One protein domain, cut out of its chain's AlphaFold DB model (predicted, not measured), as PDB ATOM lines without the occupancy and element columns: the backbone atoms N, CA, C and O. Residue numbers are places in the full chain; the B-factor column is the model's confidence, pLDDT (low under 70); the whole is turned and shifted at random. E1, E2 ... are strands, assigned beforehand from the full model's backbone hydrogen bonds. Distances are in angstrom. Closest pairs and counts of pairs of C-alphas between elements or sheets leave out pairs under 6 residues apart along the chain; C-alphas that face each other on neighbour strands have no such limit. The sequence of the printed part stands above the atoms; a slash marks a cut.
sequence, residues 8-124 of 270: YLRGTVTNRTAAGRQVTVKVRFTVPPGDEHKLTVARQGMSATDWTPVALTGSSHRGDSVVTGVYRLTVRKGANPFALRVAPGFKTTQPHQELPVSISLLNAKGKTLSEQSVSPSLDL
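AT A GLANCE: This is residues 8 to 124 of the 270 residues of the protein "OmpA-like domain-containing protein" of Streptomyces sp. SID14478 (UniProt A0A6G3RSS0). Two strongly twisted sheets lie face to face as a sandwich, with E5, E6, E2, E9 and E10 in one layer and E1, E7, E3 and E4 in the other, and the strands of the one stand at 27 degrees to those of the other. At one end of the long axis the strands E9 and E10 continue, after bends, into a small two-stranded sheet of E8 and E11. The printed part has 117 residues with no named helix and eleven named strands, E1 to E11 in order along it, and its class is all strand. The sheets' orders are E5 - E6 - E2 - E9 - E10, E1 - E7 - E3 - E4 and E8 - E11, each all antiparallel. The whole is compact, with a radius of gyration of the C-alphas of 14.8 A, and elongated, with spans of 47 by 30 by 20 A.

IN THESE COORDINATES: Begin at C-alpha 8, at (-26.949, 38.276, 35.373), where E1 starts; it takes residues 8 to 15 and covers 22.8 A from first to last C-alpha. Next find E2, residues 21 to 31, which runs 31.6 A from C-alpha 21 at (-47.879, 24.776, 37.870). E3 is residues 39 to 44, E4 residues 51 to 53 and E5 residues 56 to 61. Read on to E6, residues 64 to 75, the longest strand by residues with 12, which measures 32.7 A and bends by 51 degrees at residue 72. E7, residues 78 to 88, measures 32.6 A. The short E8 is residues 96 to 98, E9 is residues 101 to 106 and E10 is residues 112 to 118. Close with E11, residues 121 to 123, which ends at C-alpha 123, at (-18.631, 41.893, 35.509).

HOW THE PARTS SIT: Start in the larger sheet, where E6 and E2 are antiparallel neighbours at 161 degrees; look at N 27 and O 69, 2.8 A apart and within hydrogen-bond range. E5 and E6 form a hairpin, with N 57 and O 68 at 2.8 A. On the other side of E2 is E9, with N 26 and O 104 at 2.8 A, and E9 and E10 form a hairpin, with N 103 and O 116 at 2.8 A. The edge strands of this sheet are E5 and E10. In the other sheet E1 and E7 are antiparallel at 156 degrees, with N 11 and O 82 at 3.0 A; E7 and E3 have N 42 and O 85 at 2.9 A. E3 and E4 form a hairpin, with N 43 and O 52 at 2.8 A. The facing parts of the two sheets are 9.9 A centre to centre, and their best planes are 12 degrees apart. Between the sheets, the closest C-alphas of E1 and E6 are those of Asn 15 and Val 75, 6.4 A apart. E4 runs on into E5 across a break of 2 residues, at 47 degrees, and E6 and E7 meet only through their link. E8 runs on into E9 at 44 degrees and E10 into E11 at 56 degrees; E8 and E11 have N 122 and O 97 at 2.8 A. E2 and E7 are apart, and E7 and E11 are only just apart, their closest C-alphas being 8.1 A from each other.

THE WHOLE: Look for the two C-alphas farthest apart at Ala 18 and Thr 93, 47.2 A from each other. The printed residues run from 8 to 124 with no cut, and no link is long. The mean pLDDT of the printed part is 84.2; you will find values under 70 at residue 18, residues 46 to 48, residue 62, residue 93 and residues 95 to 96.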
ATOM      1  N   TYR A   8     -25.657  38.797  35.807       76.19
ATOM      2  CA  TYR A   8     -26.949  38.276  35.373       76.19
ATOM      3  C   TYR A   8     -26.897  36.762  35.241       76.19
ATOM      4  O   TYR A   8     -26.061  36.207  34.539       76.19
ATOM      5  N   LEU A   9     -27.853  36.100  35.878       76.88
ATOM      6  CA  LEU A   9     -28.132  34.686  35.698       76.88
ATOM      7  C   LEU A   9     -29.410  34.552  34.888       76.88
ATOM      8  O   LEU A   9     -30.428  35.148  35.237       76.88
ATOM      9  N   ARG A  10     -29.373  33.759  33.823       78.19
ATOM     10  CA  ARG A  10     -30.551  33.444  33.015       78.19
ATOM     11  C   ARG A  10     -30.723  31.940  32.959       78.19
ATOM     12  O   ARG A  10     -29.747  31.204  32.873       78.19
ATOM     13  N   GLY A  11     -31.967  31.497  32.997       73.75
ATOM     14  CA  GLY A  11     -32.305  30.088  32.893       73.75
ATOM     15  C   GLY A  11     -33.688  29.902  32.299       73.75
ATOM     16  O   GLY A  11     -34.446  30.857  32.134       73.75
ATOM     17  N   THR A  12     -34.013  28.652  31.987       79.56
ATOM     18  CA  THR A  12     -35.318  28.280  31.443       79.56
ATOM     19  C   THR A  12     -35.853  27.076  32.198       79.56
ATOM     20  O   THR A  12     -35.157  26.078  32.359       79.56
ATOM     21  N   VAL A  13     -37.110  27.154  32.634       78.69
ATOM     22  CA  VAL A  13     -37.844  26.020  33.200       78.69
ATOM     23  C   VAL A  13     -38.848  25.517  32.175       78.69
ATOM     24  O   VAL A  13     -39.731  26.258  31.746       78.69
ATOM     25  N   THR A  14     -38.760  24.245  31.799       81.88
ATOM     26  CA  THR A  14     -39.703  23.657  30.841       81.88
ATOM     27  C   THR A  14     -40.797  22.885  31.568       81.88
ATOM     28  O   THR A  14     -40.535  21.854  32.186       81.88
ATOM     29  N   ASN A  15     -42.044  23.347  31.465       81.81
ATOM     30  CA  ASN A  15     -43.209  22.604  31.941       81.81
ATOM     31  C   ASN A  15     -43.820  21.820  30.772       81.81
ATOM     32  O   ASN A  15     -44.389  22.399  29.847       81.81
ATOM     33  N   ARG A  16     -43.723  20.489  30.822       81.75
ATOM     34  CA  ARG A  16     -44.281  19.600  29.787       81.75
ATOM     35  C   ARG A  16     -45.787  19.348  29.943       81.75
ATOM     36  O   ARG A  16     -46.392  18.738  29.070       81.75
ATOM     37  N   THR A  17     -46.400  19.803  31.037       76.19
ATOM     38  CA  THR A  17     -47.827  19.585  31.315       76.19
ATOM     39  C   THR A  17     -48.683  20.754  30.829       76.19
ATOM     40  O   THR A  17     -48.214  21.889  30.767       76.19
ATOM     41  N   ALA A  18     -49.941  20.481  30.466       68.62
ATOM     42  CA  ALA A  18     -50.861  21.499  29.952       68.62
ATOM     43  C   ALA A  18     -51.339  22.495  31.022       68.62
ATOM     44  O   ALA A  18     -51.661  23.634  30.697       68.62
ATOM     45  N   ALA A  19     -51.345  22.087  32.293       74.19
ATOM     46  CA  ALA A  19     -51.721  22.949  33.404       74.19
ATOM     47  C   ALA A  19     -50.557  23.855  33.834       74.19
ATOM     48  O   ALA A  19     -49.401  23.420  33.928       74.19
ATOM     49  N   GLY A  20     -50.882  25.106  34.163       76.00
ATOM     50  CA  GLY A  20     -49.964  25.983  34.881       76.00
ATOM     51  C   GLY A  20     -49.623  25.372  36.239       76.00
ATOM     52  O   GLY A  20     -50.515  24.957  36.976       76.00
ATOM     53  N   ARG A  21     -48.334  25.289  36.571       82.75
ATOM     54  CA  ARG A  21     -47.879  24.776  37.870       82.75
ATOM     55  C   ARG A  21     -47.152  25.863  38.633       82.75
ATOM     56  O   ARG A  21     -46.367  26.609  38.059       82.75
ATOM     57  N   GLN A  22     -47.387  25.934  39.935       87.75
ATOM     58  CA  GLN A  22     -46.556  26.741  40.812       87.75
ATOM     59  C   GLN A  22     -45.338  25.915  41.229       87.75
ATOM     60  O   GLN A  22     -45.475  24.792  41.717       87.75
ATOM     61  N   VAL A  23     -44.151  26.471  41.016       89.25
ATOM     62  CA  VAL A  23     -42.884  25.907  41.482       89.25
ATOM     63  C   VAL A  23     -42.206  26.894  42.419       89.25
ATOM     64  O   VAL A  23     -42.381  28.112  42.312       89.25
ATOM     65  N   THR A  24     -41.423  26.359  43.340       92.38
ATOM     66  CA  THR A  24     -40.557  27.149  44.208       92.38
ATOM     67  C   THR A  24     -39.152  27.101  43.634       92.38
ATOM     68  O   THR A  24     -38.619  26.022  43.396       92.38
ATOM     69  N   VAL A  25     -38.551  28.262  43.408       91.06
ATOM     70  CA  VAL A  25     -37.146  28.382  43.031       91.06
ATOM     71  C   VAL A  25     -36.357  28.697  44.292       91.06
ATOM     72  O   VAL A  25     -36.615  29.704  44.954       91.06
ATOM     73  N   LYS A  26     -35.412  27.824  44.624       93.69
ATOM     74  CA  LYS A  26     -34.425  28.028  45.679       93.69
ATOM     75  C   LYS A  26     -33.095  28.352  45.018       93.69
ATOM     76  O   LYS A  26     -32.632  27.594  44.176       93.69
ATOM     77  N   VAL A  27     -32.494  29.465  45.403       93.38
ATOM     78  CA  VAL A  27     -31.153  29.864  44.969       93.38
ATOM     79  C   VAL A  27     -30.227  29.827  46.169       93.38
ATOM     80  O   VAL A  27     -30.600  30.289  47.245       93.38
ATOM     81  N   ARG A  28     -29.043  29.251  46.005       93.88
ATOM     82  CA  ARG A  28     -28.031  29.119  47.047       93.88
ATOM     83  C   ARG A  28     -26.712  29.640  46.503       93.88
ATOM     84  O   ARG A  28     -26.196  29.078  45.548       93.88
ATOM     85  N   PHE A  29     -26.178  30.678  47.123       92.19
ATOM     86  CA  PHE A  29     -24.895  31.282  46.790       92.19
ATOM     87  C   PHE A  29     -23.866  30.887  47.840       92.19
ATOM     88  O   PHE A  29     -24.178  30.916  49.032       92.19
ATOM     89  N   THR A  30     -22.651  30.572  47.407       89.56
ATOM     90  CA  THR A  30     -21.492  30.499  48.303       89.56
ATOM     91  C   THR A  30     -20.778  31.844  48.259       89.56
ATOM     92  O   THR A  30     -20.407  32.312  47.184       89.56
ATOM     93  N   VAL A  31     -20.618  32.484  49.413       88.19
ATOM     94  CA  VAL A  31     -19.999  33.808  49.561       88.19
ATOM     95  C   VAL A  31     -18.795  33.730  50.505       88.19
ATOM     96  O   VAL A  31     -18.659  32.741  51.229       88.19
ATOM     97  N   PRO A  32     -17.910  34.746  50.517       85.50
ATOM     98  CA  PRO A  32     -16.829  34.803  51.491       85.50
ATOM     99  C   PRO A  32     -17.337  34.749  52.947       85.50
ATOM    100  O   PRO A  32     -18.448  35.212  53.224       85.50
ATOM    101  N   PRO A  33     -16.539  34.217  53.889       83.88
ATOM    102  CA  PRO A  33     -16.928  34.156  55.294       83.88
ATOM    103  C   PRO A  33     -17.229  35.514  55.932       83.88
ATOM    104  O   PRO A  33     -16.418  36.433  55.826       83.88
ATOM    105  N   GLY A  34     -18.368  35.625  56.626       82.44
ATOM    106  CA  GLY A  34     -18.794  36.850  57.320       82.44
ATOM    107  C   GLY A  34     -19.460  37.900  56.421       82.44
ATOM    108  O   GLY A  34     -19.687  39.036  56.846       82.44
ATOM    109  N   ASP A  35     -19.754  37.538  55.170       84.88
ATOM    110  CA  ASP A  35     -20.332  38.414  54.152       84.88
ATOM    111  C   ASP A  35     -21.742  37.974  53.696       84.88
ATOM    112  O   ASP A  35     -22.254  38.420  52.667       84.88
ATOM    113  N   GLU A  36     -22.424  37.142  54.483       83.31
ATOM    114  CA  GLU A  36     -23.718  36.520  54.158       83.31
ATOM    115  C   GLU A  36     -24.846  37.542  53.967       83.31
ATOM    116  O   GLU A  36     -25.814  37.304  53.247       83.31
ATOM    117  N   HIS A  37     -24.710  38.712  54.587       81.69
ATOM    118  CA  HIS A  37     -25.666  39.816  54.476       81.69
ATOM    119  C   HIS A  37     -25.300  40.823  53.385       81.69
ATOM    120  O   HIS A  37     -26.021  41.794  53.159       81.69
ATOM    121  N   LYS A  38     -24.179  40.611  52.692       86.38
ATOM    122  CA  LYS A  38     -23.642  41.526  51.686       86.38
ATOM    123  C   LYS A  38     -23.840  40.979  50.281       86.38
ATOM    124  O   LYS A  38     -22.951  41.055  49.438       86.38
ATOM    125  N   LEU A  39     -25.018  40.436  50.009       89.25
ATOM    126  CA  LEU A  39     -25.437  40.035  48.675       89.25
ATOM    127  C   LEU A  39     -26.839  40.571  48.430       89.25
ATOM    128  O   LEU A  39     -27.717  40.447  49.279       89.25
ATOM    129  N   THR A  40     -27.059  41.159  47.261       90.69
ATOM    130  CA  THR A  40     -28.399  41.544  46.822       90.69
ATOM    131  C   THR A  40     -28.771  40.735  45.594       90.69
ATOM    132  O   THR A  40     -27.977  40.579  44.665       90.69
ATOM    133  N   VAL A  41     -29.986  40.194  45.602       91.44
ATOM    134  CA  VAL A  41     -30.530  39.417  44.490       91.44
ATOM    135  C   VAL A  41     -31.901  39.970  44.161       91.44
ATOM    136  O   VAL A  41     -32.738  40.169  45.040       91.44
ATOM    137  N   ALA A  42     -32.142  40.208  42.881       92.12
ATOM    138  CA  ALA A  42     -33.461  40.526  42.369       92.12
ATOM    139  C   ALA A  42     -33.798  39.582  41.221       92.12
ATOM    140  O   ALA A  42     -32.919  39.154  40.479       92.12
ATOM    141  N   ARG A  43     -35.074  39.264  41.058       92.00
ATOM    142  CA  ARG A  43     -35.579  38.436  39.966       92.00
ATOM    143  C   ARG A  43     -36.411  39.270  39.011       92.00
ATOM    144  O   ARG A  43     -37.074  40.213  39.434       92.00
ATOM    145  N   GLN A  44     -36.439  38.858  37.757       87.50
ATOM    146  CA  GLN A  44     -37.385  39.360  36.775       87.50
ATOM    147  C   GLN A  44     -38.369  38.241  36.427       87.50
ATOM    148  O   GLN A  44     -37.973  37.100  36.169       87.50
ATOM    149  N   GLY A  45     -39.666  38.548  36.495       70.38
ATOM    150  CA  GLY A  45     -40.722  37.631  36.065       70.38
ATOM    151  C   GLY A  45     -40.771  37.502  34.539       70.38
ATOM    152  O   GLY A  45     -40.307  38.385  33.830       70.38
ATOM    153  N   MET A  46     -41.388  36.428  34.033       67.00
ATOM    154  CA  MET A  46     -41.437  36.083  32.597       67.00
ATOM    155  C   MET A  46     -41.960  37.187  31.664       67.00
ATOM    156  O   MET A  46     -41.671  37.162  30.473       67.00
ATOM    157  N   SER A  47     -42.756  38.120  32.183       66.94
ATOM    158  CA  SER A  47     -43.359  39.225  31.429       66.94
ATOM    159  C   SER A  47     -43.186  40.578  32.123       66.94
ATOM    160  O   SER A  47     -43.881  41.529  31.783       66.94
ATOM    161  N   ALA A  48     -42.328  40.654  33.143       69.56
ATOM    162  CA  ALA A  48     -42.147  41.864  33.935       69.56
ATOM    163  C   ALA A  48     -40.929  42.640  33.433       69.56
ATOM    164  O   ALA A  48     -39.860  42.067  33.242       69.56
ATOM    165  N   THR A  49     -41.064  43.954  33.278       76.12
ATOM    166  CA  THR A  49     -39.916  44.855  33.100       76.12
ATOM    167  C   THR A  49     -39.189  45.095  34.420       76.12
ATOM    168  O   THR A  49     -37.983  45.336  34.424       76.12
ATOM    169  N   ASP A  50     -39.903  44.948  35.535       85.19
ATOM    170  CA  ASP A  50     -39.416  45.323  36.854       85.19
ATOM    171  C   ASP A  50     -38.698  44.177  37.566       85.19
ATOM    172  O   ASP A  50     -39.022  42.992  37.430       85.19
ATOM    173  N   TRP A  51     -37.714  44.563  38.375       89.38
ATOM    174  CA  TRP A  51     -36.926  43.661  39.202       89.38
ATOM    175  C   TRP A  51     -37.524  43.580  40.603       89.38
ATOM    176  O   TRP A  51     -37.572  44.574  41.324       89.38
ATOM    177  N   THR A  52     -37.936  42.387  41.022       91.88
ATOM    178  CA  THR A  52     -38.434  42.137  42.379       91.88
ATOM    179  C   THR A  52     -37.297  41.625  43.265       91.88
ATOM    180  O   THR A  52     -36.681  40.618  42.903       91.88
ATOM    181  N   PRO A  53     -37.009  42.244  44.422       93.50
ATOM    182  CA  PRO A  53     -36.030  41.716  45.368       93.50
ATOM    183  C   PRO A  53     -36.364  40.283  45.803       93.50
ATOM    184  O   PRO A  53     -37.527  39.933  46.006       93.50
ATOM    185  N   VAL A  54     -35.337  39.451  45.947       94.06
ATOM    186  CA  VAL A  54     -35.441  38.121  46.552       94.06
ATOM    187  C   VAL A  54     -34.950  38.250  47.987       94.06
ATOM    188  O   VAL A  54     -33.810  38.650  48.208       94.06
ATOM    189  N   ALA A  55     -35.805  37.929  48.958       93.81
ATOM    190  CA  ALA A  55     -35.392  37.882  50.355       93.81
ATOM    191  C   ALA A  55     -34.342  36.779  50.540       93.81
ATOM    192  O   ALA A  55     -34.534  35.652  50.072       93.81
ATOM    193  N   LEU A  56     -33.239  37.125  51.201       94.12
ATOM    194  CA  LEU A  56     -32.102  36.241  51.410       94.12
ATOM    195  C   LEU A  56     -31.932  35.939  52.896       94.12
ATOM    196  O   LEU A  56     -32.051  36.828  53.736       94.12
ATOM    197  N   THR A  57     -31.610  34.690  53.205       92.62
ATOM    198  CA  THR A  57     -31.202  34.241  54.533       92.62
ATOM    199  C   THR A  57     -29.765  33.739  54.472       92.62
ATOM    200  O   THR A  57     -29.407  32.919  53.624       92.62
ATOM    201  N   GLY A  58     -28.926  34.282  55.349       88.62
ATOM    202  CA  GLY A  58     -27.521  33.913  55.480       88.62
ATOM    203  C   GLY A  58     -27.325  32.844  56.548       88.62
ATOM    204  O   GLY A  58     -27.997  32.866  57.578       88.62
ATOM    205  N   SER A  59     -26.400  31.922  56.313       84.62
ATOM    206  CA  SER A  59     -25.922  30.975  57.316       84.62
ATOM    207  C   SER A  59     -24.429  30.741  57.137       84.62
ATOM    208  O   SER A  59     -23.986  30.482  56.015       84.62
ATOM    209  N   SER A  60     -23.687  30.749  58.238       81.94
ATOM    210  CA  SER A  60     -22.248  30.473  58.262       81.94
ATOM    211  C   SER A  60     -21.998  29.214  59.079       81.94
ATOM    212  O   SER A  60     -22.452  29.107  60.220       81.94
ATOM    213  N   HIS A  61     -21.281  28.240  58.522       73.50
ATOM    214  CA  HIS A  61     -20.886  27.040  59.255       73.50
ATOM    215  C   HIS A  61     -19.505  26.561  58.806       73.50
ATOM    216  O   HIS A  61     -19.282  26.353  57.621       73.50
ATOM    217  N   ARG A  62     -18.580  26.364  59.759       69.56
ATOM    218  CA  ARG A  62     -17.238  25.780  59.532       69.56
ATOM    219  C   ARG A  62     -16.465  26.378  58.340       69.56
ATOM    220  O   ARG A  62     -15.842  25.649  57.581       69.56
ATOM    221  N   GLY A  63     -16.489  27.701  58.191       70.69
ATOM    222  CA  GLY A  63     -15.762  28.395  57.120       70.69
ATOM    223  C   GLY A  63     -16.508  28.478  55.786       70.69
ATOM    224  O   GLY A  63     -16.078  29.234  54.923       70.69
ATOM    225  N   ASP A  64     -17.657  27.813  55.648       76.69
ATOM    226  CA  ASP A  64     -18.559  28.001  54.516       76.69
ATOM    227  C   ASP A  64     -19.632  29.021  54.871       76.69
ATOM    228  O   ASP A  64     -20.273  28.955  55.924       76.69
ATOM    229  N   SER A  65     -19.834  29.983  53.980       88.56
ATOM    230  CA  SER A  65     -20.825  31.039  54.150       88.56
ATOM    231  C   SER A  65     -21.771  31.029  52.973       88.56
ATOM    232  O   SER A  65     -21.379  31.095  51.809       88.56
ATOM    233  N   VAL A  66     -23.038  30.817  53.295       91.31
ATOM    234  CA  VAL A  66     -24.063  30.459  52.328       91.31
ATOM    235  C   VAL A  66     -25.209  31.433  52.454       91.31
ATOM    236  O   VAL A  66     -25.722  31.676  53.544       91.31
ATOM    237  N   VAL A  67     -25.661  31.934  51.313       93.19
ATOM    238  CA  VAL A  67     -26.827  32.804  51.221       93.19
ATOM    239  C   VAL A  67     -27.894  32.092  50.418       93.19
ATOM    240  O   VAL A  67     -27.652  31.663  49.292       93.19
ATOM    241  N   THR A  68     -29.081  31.940  50.992       94.75
ATOM    242  CA  THR A  68     -30.202  31.260  50.347       94.75
ATOM    243  C   THR A  68     -31.334  32.236  50.090       94.75
ATOM    244  O   THR A  68     -31.741  32.970  50.979       94.75
ATOM    245  N   GLY A  69     -31.878  32.220  48.879       94.81
ATOM    246  CA  GLY A  69     -33.097  32.933  48.517       94.81
ATOM    247  C   GLY A  69     -34.163  31.961  48.040       94.81
ATOM    248  O   GLY A  69     -33.856  30.952  47.404       94.81
ATOM    249  N   VAL A  70     -35.427  32.258  48.330       93.69
ATOM    250  CA  VAL A  70     -36.555  31.441  47.873       93.69
ATOM    251  C   VAL A  70     -37.635  32.339  47.293       93.69
ATOM    252  O   VAL A  70     -38.026  33.332  47.900       93.69
ATOM    253  N   TYR A  71     -38.146  31.984  46.116       92.31
ATOM    254  CA  TYR A  71     -39.295  32.660  45.522       92.31
ATOM    255  C   TYR A  71     -40.172  31.688  44.733       92.31
ATOM    256  O   TYR A  71     -39.750  30.597  44.358       92.31
ATOM    257  N   ARG A  72     -41.417  32.086  44.460       90.00
ATOM    258  CA  ARG A  72     -42.366  31.281  43.679       90.00
ATOM    259  C   ARG A  72     -42.448  31.767  42.235       90.00
ATOM    260  O   ARG A  72     -42.445  32.974  41.972       90.00
ATOM    261  N   LEU A  73     -42.550  30.821  41.310       87.19
ATOM    262  CA  LEU A  73     -42.761  31.060  39.887       87.19
ATOM    263  C   LEU A  73     -43.950  30.222  39.414       87.19
ATOM    264  O   LEU A  73     -44.023  29.024  39.679       87.19
ATOM    265  N   THR A  74     -44.880  30.847  38.700       87.00
ATOM    266  CA  THR A  74     -45.938  30.123  37.991       87.00
ATOM    267  C   THR A  74     -45.416  29.776  36.609       87.00
ATOM    268  O   THR A  74     -45.153  30.684  35.834       87.00
ATOM    269  N   VAL A  75     -45.258  28.493  36.292       86.81
ATOM    270  CA  VAL A  75     -44.765  28.029  34.990       86.81
ATOM    271  C   VAL A  75     -45.925  27.596  34.094       86.81
ATOM    272  O   VAL A  75     -46.721  26.725  34.452       86.81
ATOM    273  N   ARG A  76     -46.027  28.208  32.915       88.12
ATOM    274  CA  ARG A  76     -46.974  27.856  31.845       88.12
ATOM    275  C   ARG A  76     -46.447  26.665  31.045       88.12
ATOM    276  O   ARG A  76     -45.261  26.359  31.125       88.12
ATOM    277  N   LYS A  77     -47.307  25.998  30.270       87.44
ATOM    278  CA  LYS A  77     -46.877  24.950  29.328       87.44
ATOM    279  C   LYS A  77     -45.765  25.492  28.415       87.44
ATOM    280  O   LYS A  77     -45.901  26.585  27.875       87.44
ATOM    281  N   GLY A  78     -44.703  24.713  28.223       87.06
ATOM    282  CA  GLY A  78     -43.554  25.085  27.398       87.06
ATOM    283  C   GLY A  78     -42.391  25.674  28.200       87.06
ATOM    284  O   GLY A  78     -42.211  25.357  29.377       87.06
ATOM    285  N   ALA A  79     -41.568  26.478  27.528       85.31
ATOM    286  CA  ALA A  79     -40.379  27.111  28.090       85.31
ATOM    287  C   ALA A  79     -40.741  28.376  28.883       85.31
ATOM    288  O   ALA A  79     -41.453  29.247  28.391       85.31
ATOM    289  N   ASN A  80     -40.228  28.481  30.107       84.62
ATOM    290  CA  ASN A  80     -40.466  29.596  31.018       84.62
ATOM    291  C   ASN A  80     -39.114  30.214  31.390       84.62
ATOM    292  O   ASN A  80     -38.433  29.679  32.274       84.62
ATOM    293  N   PRO A  81     -38.682  31.286  30.706       83.19
ATOM    294  CA  PRO A  81     -37.421  31.936  31.022       83.19
ATOM    295  C   PRO A  81     -37.515  32.662  32.365       83.19
ATOM    296  O   PRO A  81     -38.552  33.217  32.728       83.19
ATOM    297  N   PHE A  82     -36.416  32.698  33.103       82.94
ATOM    298  CA  PHE A  82     -36.269  33.550  34.274       82.94
ATOM    299  C   PHE A  82     -34.898  34.212  34.259       82.94
ATOM    300  O   PHE A  82     -33.936  33.678  33.700       82.94
ATOM    301  N   ALA A  83     -34.813  35.374  34.900       86.38
ATOM    302  CA  ALA A  83     -33.560  36.078  35.091       86.38
ATOM    303  C   ALA A  83     -33.393  36.484  36.554       86.38
ATOM    304  O   ALA A  83     -34.348  36.904  37.214       86.38
ATOM    305  N   LEU A  84     -32.165  36.374  37.044       88.31
ATOM    306  CA  LEU A  84     -31.731  36.912  38.321       88.31
ATOM    307  C   LEU A  84     -30.641  37.940  38.067       88.31
ATOM    308  O   LEU A  84     -29.757  37.753  37.234       88.31
ATOM    309  N   ARG A  85     -30.711  39.022  38.823       87.94
ATOM    310  CA  ARG A  85     -29.704  40.059  38.909       87.94
ATOM    311  C   ARG A  85     -29.050  39.941  40.271       87.94
ATOM    312  O   ARG A  85     -29.748  40.000  41.281       87.94
ATOM    313  N   VAL A  86     -27.738  39.771  40.286       87.19
ATOM    314  CA  VAL A  86     -26.963  39.508  41.498       87.19
ATOM    315  C   VAL A  86     -25.916  40.592  41.651       87.19
ATOM    316  O   VAL A  86     -25.157  40.842  40.724       87.19
ATOM    317  N   ALA A  87     -25.883  41.244  42.805       85.62
ATOM    318  CA  ALA A  87     -24.978  42.350  43.064       85.62
ATOM    319  C   ALA A  87     -24.312  42.149  44.436       85.62
ATOM    320  O   ALA A  87     -25.008  42.211  45.462       85.62
ATOM    321  N   PRO A  88     -22.997  41.864  44.485       84.88
ATOM    322  CA  PRO A  88     -22.300  41.725  45.755       84.88
ATOM    323  C   PRO A  88     -22.117  43.077  46.461       84.88
ATOM    324  O   PRO A  88     -21.878  44.117  45.856       84.88
ATOM    325  N   GLY A  89     -22.234  43.064  47.779       84.38
ATOM    326  CA  GLY A  89     -21.821  44.138  48.683       84.38
ATOM    327  C   GLY A  89     -20.547  43.792  49.458       84.38
ATOM    328  O   GLY A  89     -20.057  44.615  50.227       84.38
ATOM    329  N   PHE A  90     -20.025  42.575  49.301       83.94
ATOM    330  CA  PHE A  90     -18.768  42.139  49.899       83.94
ATOM    331  C   PHE A  90     -17.566  42.556  49.068       83.94
ATOM    332  O   PHE A  90     -17.711  42.950  47.911       83.94
ATOM    333  N   LYS A  91     -16.369  42.471  49.658       81.00
ATOM    334  CA  LYS A  91     -15.125  42.869  48.997       81.00
ATOM    335  C   LYS A  91     -14.855  41.972  47.789       81.00
ATOM    336  O   LYS A  91     -14.610  40.780  47.937       81.00
ATOM    337  N   THR A  92     -14.842  42.562  46.602       75.62
ATOM    338  CA  THR A  92     -14.522  41.863  45.356       75.62
ATOM    339  C   THR A  92     -13.104  42.203  44.929       75.62
ATOM    340  O   THR A  92     -12.792  43.372  44.724       75.62
ATOM    341  N   THR A  93     -12.208  41.229  44.833       68.88
ATOM    342  CA  THR A  93     -10.766  41.498  44.646       68.88
ATOM    343  C   THR A  93     -10.314  41.451  43.191       68.88
ATOM    344  O   THR A  93      -9.248  41.975  42.861       68.88
ATOM    345  N   GLN A  94     -11.131  40.863  42.319       70.12
ATOM    346  CA  GLN A  94     -10.845  40.686  40.903       70.12
ATOM    347  C   GLN A  94     -11.859  41.461  40.043       70.12
ATOM    348  O   GLN A  94     -12.998  41.646  40.469       70.12
ATOM    349  N   PRO A  95     -11.460  41.977  38.865       66.62
ATOM    350  CA  PRO A  95     -12.363  42.648  37.916       66.62
ATOM    351  C   PRO A  95     -13.491  41.758  37.385       66.62
ATOM    352  O   PRO A  95     -14.574  42.259  37.083       66.62
ATOM    353  N   HIS A  96     -13.234  40.452  37.339       68.00
ATOM    354  CA  HIS A  96     -14.227  39.402  37.174       68.00
ATOM    355  C   HIS A  96     -14.121  38.477  38.371       68.00
ATOM    356  O   HIS A  96     -13.019  38.106  38.766       68.00
ATOM    357  N   GLN A  97     -15.251  38.130  38.965       74.31
ATOM    358  CA  GLN A  97     -15.283  37.181  40.063       74.31
ATOM    359  C   GLN A  97     -16.398  36.189  39.797       74.31
ATOM    360  O   GLN A  97     -17.547  36.583  39.611       74.31
ATOM    361  N   GLU A  98     -16.062  34.907  39.786       81.44
ATOM    362  CA  GLU A  98     -17.079  33.871  39.765       81.44
ATOM    363  C   GLU A  98     -17.807  33.832  41.107       81.44
ATOM    364  O   GLU A  98     -17.199  33.913  42.179       81.44
ATOM    365  N   LEU A  99     -19.125  33.701  41.042       85.19
ATOM    366  CA  LEU A  99     -19.966  33.513  42.212       85.19
ATOM    367  C   LEU A  99     -20.672  32.164  42.098       85.19
ATOM    368  O   LEU A  99     -21.637  32.080  41.349       85.19
ATOM    369  N   PRO A 100     -20.242  31.115  42.816       88.69
ATOM    370  CA  PRO A 100     -20.899  29.814  42.756       88.69
ATOM    371  C   PRO A 100     -22.359  29.887  43.222       88.69
ATOM    372  O   PRO A 100     -22.655  30.387  44.313       88.69
ATOM    373  N   VAL A 101     -23.269  29.359  42.401       89.81
ATOM    374  CA  VAL A 101     -24.716  29.329  42.642       89.81
ATOM    375  C   VAL A 101     -25.279  27.941  42.358       89.81
ATOM    376  O   VAL A 101     -25.089  27.404  41.272       89.81
ATOM    377  N   SER A 102     -26.050  27.393  43.295       91.69
ATOM    378  CA  SER A 102     -26.981  26.290  43.032       91.69
ATOM    379  C   SER A 102     -28.408  26.830  42.922       91.69
ATOM    380  O   SER A 102     -28.850  27.648  43.732       91.69
ATOM    381  N   ILE A 103     -29.129  26.384  41.899       90.56
ATOM    382  CA  ILE A 103     -30.532  26.694  41.649       90.56
ATOM    383  C   ILE A 103     -31.307  25.382  41.706       90.56
ATOM    384  O   ILE A 103     -31.123  24.506  40.864       90.56
ATOM    385  N   SER A 104     -32.214  25.260  42.670       92.12
ATOM    386  CA  SER A 104     -33.110  24.113  42.802       92.12
ATOM    387  C   SER A 104     -34.548  24.521  42.489       92.12
ATOM    388  O   SER A 104     -35.074  25.498  43.025       92.12
ATOM    389  N   LEU A 105     -35.215  23.734  41.651       90.19
ATOM    390  CA  LEU A 105     -36.650  23.825  41.415       90.19
ATOM    391  C   LEU A 105     -37.350  22.812  42.305       90.19
ATOM    392  O   LEU A 105     -37.086  21.618  42.209       90.19
ATOM    393  N   LEU A 106     -38.262  23.275  43.149       91.94
ATOM    394  CA  LEU A 106     -39.020  22.442  44.072       91.94
ATOM    395  C   LEU A 106     -40.500  22.451  43.681       91.94
ATOM    396  O   LEU A 106     -41.044  23.469  43.238       91.94
ATOM    397  N   ASN A 107     -41.173  21.318  43.866       88.88
ATOM    398  CA  ASN A 107     -42.627  21.255  43.740       88.88
ATOM    399  C   ASN A 107     -43.328  21.885  44.960       88.88
ATOM    400  O   ASN A 107     -42.688  22.290  45.929       88.88
ATOM    401  N   ALA A 108     -44.663  21.924  44.940       85.44
ATOM    402  CA  ALA A 108     -45.466  22.470  46.040       85.44
ATOM    403  C   ALA A 108     -45.259  21.755  47.393       85.44
ATOM    404  O   ALA A 108     -45.505  22.352  48.435       85.44
ATOM    405  N   LYS A 109     -44.780  20.503  47.387       88.19
ATOM    406  CA  LYS A 109     -44.443  19.718  48.587       88.19
ATOM    407  C   LYS A 109     -42.974  19.880  49.018       88.19
ATOM    408  O   LYS A 109     -42.525  19.167  49.905       88.19
ATOM    409  N   GLY A 110     -42.204  20.753  48.363       87.44
ATOM    410  CA  GLY A 110     -40.785  20.977  48.657       87.44
ATOM    411  C   GLY A 110     -39.822  19.931  48.081       87.44
ATOM    412  O   GLY A 110     -38.621  20.041  48.305       87.44
ATOM    413  N   LYS A 111     -40.298  18.945  47.307       91.25
ATOM    414  CA  LYS A 111     -39.427  17.951  46.657       91.25
ATOM    415  C   LYS A 111     -38.714  18.571  45.457       91.25
ATOM    416  O   LYS A 111     -39.371  19.169  44.600       91.25
ATOM    417  N   THR A 112     -37.404  18.352  45.362       90.88
ATOM    418  CA  THR A 112     -36.582  18.761  44.219       90.88
ATOM    419  C   THR A 112     -37.049  18.082  42.934       90.88
ATOM    420  O   THR A 112     -37.161  16.860  42.852       90.88
ATOM    421  N   LEU A 113     -37.349  18.904  41.936       87.06
ATOM    422  CA  LEU A 113     -37.666  18.520  40.564       87.06
ATOM    423  C   LEU A 113     -36.425  18.575  39.675       87.06
ATOM    424  O   LEU A 113     -36.296  17.785  38.747       87.06
ATOM    425  N   SER A 114     -35.542  19.537  39.935       85.88
ATOM    426  CA  SER A 114     -34.300  19.758  39.202       85.88
ATOM    427  C   SER A 114     -33.360  20.593  40.063       85.88
ATOM    428  O   SER A 114     -33.816  21.409  40.866       85.88
ATOM    429  N   GLU A 115     -32.063  20.384  39.889       89.94
ATOM    430  CA  GLU A 115     -31.010  21.179  40.498       89.94
ATOM    431  C   GLU A 115     -29.929  21.449  39.455       89.94
ATOM    432  O   GLU A 115     -29.614  20.583  38.637       89.94
ATOM    433  N   GLN A 116     -29.394  22.664  39.467       85.75
ATOM    434  CA  GLN A 116     -28.334  23.093  38.572       85.75
ATOM    435  C   GLN A 116     -27.334  23.944  39.343       85.75
ATOM    436  O   GLN A 116     -27.725  24.887  40.025       85.75
ATOM    437  N   SER A 117     -26.049  23.652  39.169       86.62
ATOM    438  CA  SER A 117     -24.961  24.488  39.672       86.62
ATOM    439  C   SER A 117     -24.344  25.282  38.528       86.62
ATOM    440  O   SER A 117     -24.087  24.736  37.455       86.62
ATOM    441  N   VAL A 118     -24.128  26.573  38.751       82.06
ATOM    442  CA  VAL A 118     -23.515  27.514  37.809       82.06
ATOM    443  C   VAL A 118     -22.614  28.479  38.571       82.06
ATOM    444  O   VAL A 118     -22.914  28.832  39.707       82.06
ATOM    445  N   SER A 119     -21.546  28.950  37.938       81.19
ATOM    446  CA  SER A 119     -20.649  29.970  38.493       81.19
ATOM    447  C   SER A 119     -20.672  31.202  37.591       81.19
ATOM    448  O   SER A 119     -19.791  31.362  36.751       81.19
ATOM    449  N   PRO A 120     -21.715  32.051  37.664       73.00
ATOM    450  CA  PRO A 120     -21.764  33.291  36.901       73.00
ATOM    451  C   PRO A 120     -20.539  34.157  37.180       73.00
ATOM    452  O   PRO A 120     -20.197  34.408  38.339       73.00
ATOM    453  N   SER A 121     -19.946  34.669  36.106       74.25
ATOM    454  CA  SER A 121     -18.984  35.759  36.192       74.25
ATOM    455  C   SER A 121     -19.707  37.048  36.580       74.25
ATOM    456  O   SER A 121     -20.747  37.404  36.019       74.25
ATOM    457  N   LEU A 122     -19.168  37.740  37.576       76.81
ATOM    458  CA  LEU A 122     -19.575  39.084  37.947       76.81
ATOM    459  C   LEU A 122     -18.714  40.080  37.168       76.81
ATOM    460  O   LEU A 122     -17.516  40.188  37.424       76.81
ATOM    461  N   ASP A 123     -19.324  40.842  36.261       72.62
ATOM    462  CA  ASP A 123     -18.631  41.893  35.509       72.62
ATOM    463  C   ASP A 123     -18.537  43.176  36.338       72.62
ATOM    464  O   ASP A 123     -19.369  44.093  36.258       72.62
ATOM    465  N   LEU A 124     -17.521  43.208  37.200       76.06
ATOM    466  CA  LEU A 124     -17.327  44.242  38.213       76.06
ATOM    467  C   LEU A 124     -16.586  45.462  37.664       76.06
ATOM    468  O   LEU A 124     -16.787  46.577  38.150       76.06
TER     469      LEU A 124